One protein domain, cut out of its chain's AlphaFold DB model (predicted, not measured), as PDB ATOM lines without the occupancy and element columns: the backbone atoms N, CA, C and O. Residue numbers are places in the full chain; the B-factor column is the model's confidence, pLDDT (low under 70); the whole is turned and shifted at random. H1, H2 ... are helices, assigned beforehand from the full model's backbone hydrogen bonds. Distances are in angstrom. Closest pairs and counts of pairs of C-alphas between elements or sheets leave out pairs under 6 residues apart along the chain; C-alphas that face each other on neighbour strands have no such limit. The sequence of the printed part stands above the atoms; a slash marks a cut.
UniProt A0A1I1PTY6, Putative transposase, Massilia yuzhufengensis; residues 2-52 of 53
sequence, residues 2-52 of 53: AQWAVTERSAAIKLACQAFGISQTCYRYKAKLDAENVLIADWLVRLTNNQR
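What this domain is: This is residues 2 to 52 of the 53 residues of the protein "Putative transposase" of Massilia yuzhufengensis (UniProt A0A1I1PTY6). One long helix, H4, stands free at the far end of a stretched-out link, well away from a small head made of three short helices, H1, H2 and H3. In the head, H2 packs on both H1 and H3, while residues 29 to 52, of which 35 to 50 belong to H4, stick out from it, and H4 touches no helix. The printed part has 51 residues with four named helices, in the order H1, H2, H3, H4, and no named strand; the class is all helix. The whole is extended, with a radius of gyration of the C-alphas of 16.2 A, and its C-alphas span 44 by 25 by 18 A.

How they stand to each other: H4, residues 35 to 50, touches no helix. It is apart from H1, residues 2 to 8, from H2, residues 13 to 19, and from H3, residues 24 to 28. H2 and H1 touch, and their closest C-alphas, those of Ala 16 and Ala 2, are 5.4 A apart. These two run opposite ways at a steep tilt of 57 degrees. H2 and H3 touch too, with the C-alphas of Cys 17 and Gln 24 the closest, 6.1 A apart. H1 and H3 are close but not clearly touching, with 7.0 A between their closest C-alphas, those of Ala 2 and Tyr 27. In H1, H2, H3 and H4 every O i to N i+4 pair is within hydrogen-bond range.

Where its parts are: H4 measures 23.0 A from C-alpha 35 at (-28.574, -2.580, 14.921) to C-alpha 50 at (-16.294, 7.777, 31.346). H1 begins with C-alpha 2 at (-42.746, -14.257, 33.826) and is 10.2 A long; H2 is 9.9 A long and H3 6.2 A.

The domain as a whole: The two C-alphas farthest apart, those of Ser 10 and Arg 52, are 45.1 A apart. The printed part has no cut. The links H1 to H2 and H2 to H3 are tight, and the link H3 to H4, with 6 residues, is short. The mean pLDDT of the printed part is 90.7, and residue 52 is the one printed residue under 70.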
ATOM      1  N   ALA A   2     -41.311 -14.153  34.128       91.81
ATOM      2  CA  ALA A   2     -42.746 -14.257  33.826       91.81
ATOM      3  C   ALA A   2     -43.055 -15.170  32.624       91.81
ATOM      4  O   ALA A   2     -43.980 -15.965  32.703       91.81
ATOM      5  N   GLN A   3     -42.250 -15.108  31.553       91.56
ATOM      6  CA  GLN A   3     -42.363 -16.036  30.416       91.56
ATOM      7  C   GLN A   3     -42.187 -17.489  30.854       91.56
ATOM      8  O   GLN A   3     -43.098 -18.271  30.637       91.56
ATOM      9  N   TRP A   4     -41.107 -17.798  31.580       94.56
ATOM     10  CA  TRP A   4     -40.864 -19.133  32.136       94.56
ATOM     11  C   TRP A   4     -42.053 -19.678  32.945       94.56
ATOM     12  O   TRP A   4     -42.441 -20.825  32.780       94.56
ATOM     13  N   ALA A   5     -42.694 -18.861  33.787       94.50
ATOM     14  CA  ALA A   5     -43.861 -19.317  34.548       94.50
ATOM     15  C   ALA A   5     -45.058 -19.685  33.648       94.50
ATOM     16  O   ALA A   5     -45.803 -20.614  33.955       94.50
ATOM     17  N   VAL A   6     -45.247 -18.967  32.540       94.50
ATOM     18  CA  VAL A   6     -46.314 -19.250  31.569       94.50
ATOM     19  C   VAL A   6     -45.977 -20.482  30.732       94.50
ATOM     20  O   VAL A   6     -46.854 -21.307  30.495       94.50
ATOM     21  N   THR A   7     -44.728 -20.626  30.299       94.94
ATOM     22  CA  THR A   7     -44.309 -21.688  29.380       94.94
ATOM     23  C   THR A   7     -44.056 -23.020  30.094       94.94
ATOM     24  O   THR A   7     -44.516 -24.053  29.613       94.94
ATOM     25  N   GLU A   8     -43.446 -23.012  31.284       95.69
ATOM     26  CA  GLU A   8     -42.975 -24.239  31.953       95.69
ATOM     27  C   GLU A   8     -43.930 -24.709  33.051       95.69
ATOM     28  O   GLU A   8     -43.906 -25.872  33.444       95.69
ATOM     29  N   ARG A   9     -44.777 -23.812  33.565       92.62
ATOM     30  CA  ARG A   9     -45.793 -24.134  34.583       92.62
ATOM     31  C   ARG A   9     -47.225 -23.913  34.105       92.62
ATOM     32  O   ARG A   9     -48.144 -24.005  34.916       92.62
ATOM     33  N   SER A  10     -47.422 -23.586  32.825       92.50
ATOM     34  CA  SER A  10     -48.740 -23.300  32.236       92.50
ATOM     35  C   SER A  10     -49.540 -22.240  33.010       92.50
ATOM     36  O   SER A  10     -50.772 -22.249  33.009       92.50
ATOM     37  N   ALA A  11     -48.854 -21.314  33.690       93.50
ATOM     38  CA  ALA A  11     -49.522 -20.250  34.423       93.50
ATOM     39  C   ALA A  11     -50.227 -19.299  33.447       93.50
ATOM     40  O   ALA A  11     -49.702 -18.956  32.387       93.50
ATOM     41  N   ALA A  12     -51.404 -18.800  33.824       95.81
ATOM     42  CA  ALA A  12     -52.065 -17.765  33.041       95.81
ATOM     43  C   ALA A  12     -51.199 -16.493  33.000       95.81
ATOM     44  O   ALA A  12     -50.704 -16.038  34.031       95.81
ATOM     45  N   ILE A  13     -51.087 -15.858  31.827       94.50
ATOM     46  CA  ILE A  13     -50.294 -14.628  31.640       94.50
ATOM     47  C   ILE A  13     -50.678 -13.552  32.665       94.50
ATOM     48  O   ILE A  13     -49.806 -12.889  33.217       94.50
ATOM     49  N   LYS A  14     -51.978 -13.399  32.958       96.12
ATOM     50  CA  LYS A  14     -52.471 -12.431  33.950       96.12
ATOM     51  C   LYS A  14     -51.930 -12.721  35.353       96.12
ATOM     52  O   LYS A  14     -51.479 -11.792  36.017       96.12
ATOM     53  N   LEU A  15     -51.933 -13.991  35.761       95.94
ATOM     54  CA  LEU A  15     -51.421 -14.430  37.058       95.94
ATOM     55  C   LEU A  15     -49.906 -14.218  37.146       95.94
ATOM     56  O   LEU A  15     -49.425 -13.662  38.126       95.94
ATOM     57  N   ALA A  16     -49.164 -14.589  36.099       95.88
ATOM     58  CA  ALA A  16     -47.725 -14.354  36.035       95.88
ATOM     59  C   ALA A  16     -47.400 -12.852  36.114       95.88
ATOM     60  O   ALA A  16     -46.561 -12.441  36.909       95.88
ATOM     61  N   CYS A  17     -48.102 -12.010  35.352       96.25
ATOM     62  CA  CYS A  17     -47.906 -10.559  35.386       96.25
ATOM     63  C   CYS A  17     -48.132  -9.975  36.789       96.25
ATOM     64  O   CYS A  17     -47.313  -9.194  37.260       96.25
ATOM     65  N   GLN A  18     -49.195 -10.399  37.479       96.31
ATOM     66  CA  GLN A  18     -49.487  -9.968  38.849       96.31
ATOM     67  C   GLN A  18     -48.427 -10.445  39.848       96.31
ATOM     68  O   GLN A  18     -47.950  -9.646  40.647       96.31
ATOM     69  N   ALA A  19     -48.022 -11.714  39.773       95.62
ATOM     70  CA  ALA A  19     -47.030 -12.294  40.675       95.62
ATOM     71  C   ALA A  19     -45.651 -11.624  40.555       95.62
ATOM     72  O   ALA A  19     -44.945 -11.483  41.548       95.62
ATOM     73  N   PHE A  20     -45.275 -11.199  39.345       93.81
ATOM     74  CA  PHE A  20     -44.000 -10.528  39.082       93.81
ATOM     75  C   PHE A  20     -44.101  -8.994  39.059       93.81
ATOM     76  O   PHE A  20     -43.106  -8.337  38.767       93.81
ATOM     77  N   GLY A  21     -45.275  -8.415  39.341       95.56
ATOM     78  CA  GLY A  21     -45.472  -6.961  39.368       95.56
ATOM     79  C   GLY A  21     -45.250  -6.264  38.021       95.56
ATOM     80  O   GLY A  21     -44.930  -5.078  37.991       95.56
ATOM     81  N   ILE A  22     -45.401  -6.980  36.902       95.38
ATOM     82  CA  ILE A  22     -45.214  -6.432  35.553       95.38
ATOM     83  C   ILE A  22     -46.550  -6.223  34.845       95.38
ATOM     84  O   ILE A  22     -47.536  -6.921  35.083       95.38
ATOM     85  N   SER A  23     -46.580  -5.283  33.905       95.94
ATOM     86  CA  SER A  23     -47.735  -5.118  33.031       95.94
ATOM     87  C   SER A  23     -47.795  -6.224  31.972       95.94
ATOM     88  O   SER A  23     -46.791  -6.787  31.530       95.94
ATOM     89  N   GLN A  24     -49.001  -6.488  31.476       93.25
ATOM     90  CA  GLN A  24     -49.199  -7.393  30.346       93.25
ATOM     91  C   GLN A  24     -48.533  -6.909  29.048       93.25
ATOM     92  O   GLN A  24     -48.232  -7.725  28.175       93.25
ATOM     93  N   THR A  25     -48.326  -5.597  28.903       94.25
ATOM     94  CA  THR A  25     -47.588  -5.013  27.777       94.25
ATOM     95  C   THR A  25     -46.095  -5.295  27.898       94.25
ATOM     96  O   THR A  25     -45.488  -5.692  26.911       94.25
ATOM     97  N   CYS A  26     -45.530  -5.208  29.108       92.19
ATOM     98  CA  CYS A  26     -44.158  -5.625  29.396       92.19
ATOM     99  C   CYS A  26     -43.957  -7.117  29.092       92.19
ATOM    100  O   CYS A  26     -43.017  -7.474  28.394       92.19
ATOM    101  N   TYR A  27     -44.885  -7.985  29.512       93.44
ATOM    102  CA  TYR A  27     -44.816  -9.417  29.198       93.44
ATOM    103  C   TYR A  27     -44.796  -9.711  27.687       93.44
ATOM    104  O   TYR A  27     -44.074 -10.597  27.229       93.44
ATOM    105  N   ARG A  28     -45.616  -8.988  26.912       92.38
ATOM    106  CA  ARG A  28     -45.739  -9.157  25.454       92.38
ATOM    107  C   ARG A  28     -44.641  -8.450  24.666       92.38
ATOM    108  O   ARG A  28     -44.550  -8.666  23.457       92.38
ATOM    109  N   TYR A  29     -43.843  -7.608  25.316       90.38
ATOM    110  CA  TYR A  29     -42.758  -6.903  24.663       90.38
ATOM    111  C   TYR A  29     -41.766  -7.914  24.087       90.38
ATOM    112  O   TYR A  29     -41.209  -8.750  24.799       90.38
ATOM    113  N   LYS A  30     -41.551  -7.833  22.776       83.38
ATOM    114  CA  LYS A  30     -40.461  -8.526  22.098       83.38
ATOM    115  C   LYS A  30     -39.387  -7.497  21.806       83.38
ATOM    116  O   LYS A  30     -39.673  -6.492  21.155       83.38
ATOM    117  N   ALA A  31     -38.173  -7.762  22.283       80.88
ATOM    118  CA  ALA A  31     -37.022  -6.954  21.925       80.88
ATOM    119  C   ALA A  31     -36.910  -6.914  20.398       80.88
ATOM    120  O   ALA A  31     -36.904  -7.954  19.735       80.88
ATOM    121  N   LYS A  32     -36.863  -5.706  19.844       82.19
ATOM    122  CA  LYS A  32     -36.504  -5.518  18.446       82.19
ATOM    123  C   LYS A  32     -34.986  -5.577  18.389       82.19
ATOM    124  O   LYS A  32     -34.325  -4.718  18.976       82.19
ATOM    125  N   LEU A  33     -34.453  -6.621  17.752       70.25
ATOM    126  CA  LEU A  33     -33.029  -6.708  17.459       70.25
ATOM    127  C   LEU A  33     -32.734  -5.688  16.360       70.25
ATOM    128  O   LEU A  33     -32.832  -5.980  15.172       70.25
ATOM    129  N   ASP A  34     -32.478  -4.466  16.801       80.44
ATOM    130  CA  ASP A  34     -32.170  -3.334  15.951       80.44
ATOM    131  C   ASP A  34     -30.677  -3.039  16.077       80.44
ATOM    132  O   ASP A  34     -30.158  -2.927  17.192       80.44
ATOM    133  N   ALA A  35     -29.986  -2.939  14.944       84.31
ATOM    134  CA  ALA A  35     -28.574  -2.580  14.921       84.31
ATOM    135  C   ALA A  35     -28.346  -1.210  15.578       84.31
ATOM    136  O   ALA A  35     -27.336  -1.012  16.253       84.31
ATOM    137  N   GLU A  36     -29.316  -0.299  15.461       86.94
ATOM    138  CA  GLU A  36     -29.289   1.002  16.120       86.94
ATOM    139  C   GLU A  36     -29.340   0.857  17.647       86.94
ATOM    140  O   GLU A  36     -28.524   1.448  18.349       86.94
ATOM    141  N   ASN A  37     -30.219  -0.003  18.174       88.00
ATOM    142  CA  ASN A  37     -30.325  -0.238  19.619       88.00
ATOM    143  C   ASN A  37     -29.029  -0.811  20.210       88.00
ATOM    144  O   ASN A  37     -28.673  -0.483  21.342       88.00
ATOM    145  N   VAL A  38     -28.316  -1.653  19.455       89.50
ATOM    146  CA  VAL A  38     -27.005  -2.181  19.868       89.50
ATOM    147  C   VAL A  38     -25.971  -1.059  19.940       89.50
ATOM    148  O   VAL A  38     -25.217  -0.973  20.908       89.50
ATOM    149  N   LEU A  39     -25.960  -0.182  18.938       92.44
ATOM    150  CA  LEU A  39     -25.013   0.924  18.845       92.44
ATOM    151  C   LEU A  39     -25.265   1.974  19.941       92.44
ATOM    152  O   LEU A  39     -24.328   2.417  20.605       92.44
ATOM    153  N   ILE A  40     -26.537   2.284  20.214       90.94
ATOM    154  CA  ILE A  40     -26.960   3.130  21.338       90.94
ATOM    155  C   ILE A  40     -26.532   2.506  22.672       90.94
ATOM    156  O   ILE A  40     -25.990   3.207  23.529       90.94
ATOM    157  N   ALA A  41     -26.745   1.201  22.866       92.06
ATOM    158  CA  ALA A  41     -26.359   0.521  24.102       92.06
ATOM    159  C   ALA A  41     -24.841   0.589  24.348       92.06
ATOM    160  O   ALA A  41     -24.423   0.891  25.468       92.06
ATOM    161  N   ASP A  42     -24.019   0.378  23.314       93.19
ATOM    162  CA  ASP A  42     -22.559   0.514  23.405       93.19
ATOM    163  C   ASP A  42     -22.146   1.940  23.808       93.19
ATOM    164  O   ASP A  42     -21.327   2.130  24.713       93.19
ATOM    165  N   TRP A  43     -22.767   2.963  23.215       94.75
ATOM    166  CA  TRP A  43     -22.504   4.357  23.577       94.75
ATOM    167  C   TRP A  43     -22.887   4.686  25.022       94.75
ATOM    168  O   TRP A  43     -22.114   5.352  25.713       94.75
ATOM    169  N   LEU A  44     -24.025   4.192  25.514       94.56
ATOM    170  CA  LEU A  44     -24.460   4.414  26.899       94.56
ATOM    171  C   LEU A  44     -23.496   3.786  27.917       94.56
ATOM    172  O   LEU A  44     -23.179   4.404  28.937       94.56
ATOM    173  N   VAL A  45     -22.990   2.584  27.634       94.44
ATOM    174  CA  VAL A  45     -21.996   1.913  28.488       94.44
ATOM    175  C   VAL A  45     -20.697   2.715  28.536       94.44
ATOM    176  O   VAL A  45     -20.176   2.979  29.622       94.44
ATOM    177  N   ARG A  46     -20.190   3.158  27.377       93.62
ATOM    178  CA  ARG A  46     -18.983   4.000  27.299       93.62
ATOM    179  C   ARG A  46     -19.155   5.309  28.061       93.62
ATOM    180  O   ARG A  46     -18.266   5.688  28.818       93.62
ATOM    181  N   LEU A  47     -20.302   5.969  27.907       94.00
ATOM    182  CA  LEU A  47     -20.606   7.214  28.609       94.00
ATOM    183  C   LEU A  47     -20.584   7.016  30.129       94.00
ATOM    184  O   LEU A  47     -19.934   7.779  30.838       94.00
ATOM    185  N   THR A  48     -21.232   5.959  30.621       91.56
ATOM    186  CA  THR A  48     -21.314   5.660  32.060       91.56
ATOM    187  C   THR A  48     -19.939   5.349  32.654       91.56
ATOM    188  O   THR A  48     -19.622   5.791  33.757       91.56
ATOM    189  N   ASN A  49     -19.094   4.627  31.915       89.06
ATOM    190  CA  ASN A  49     -17.723   4.342  32.340       89.06
ATOM    191  C   ASN A  49     -16.847   5.603  32.367       89.06
ATOM    192  O   ASN A  49     -16.017   5.745  33.260       89.06
ATOM    193  N   ASN A  50     -17.059   6.532  31.433       80.88
ATOM    194  CA  ASN A  50     -16.294   7.777  31.346       80.88
ATOM    195  C   ASN A  50     -16.714   8.832  32.387       80.88
ATOM    196  O   ASN A  50     -15.929   9.731  32.674       80.88
ATOM    197  N   GLN A  51     -17.914   8.734  32.970       74.25
ATOM    198  CA  GLN A  51     -18.400   9.642  34.023       74.25
ATOM    199  C   GLN A  51     -17.932   9.283  35.444       74.25
ATOM    200  O   GLN A  51     -18.393   9.875  36.415       74.25
ATOM    201  N   ARG A  52     -17.020   8.317  35.594       65.94
ATOM    202  CA  ARG A  52     -16.501   7.872  36.898       65.94
ATOM    203  C   ARG A  52     -15.304   8.685  37.430       65.94
ATOM    204  O   ARG A  52     -14.654   8.211  38.358       65.94
TER     205      ARG A  52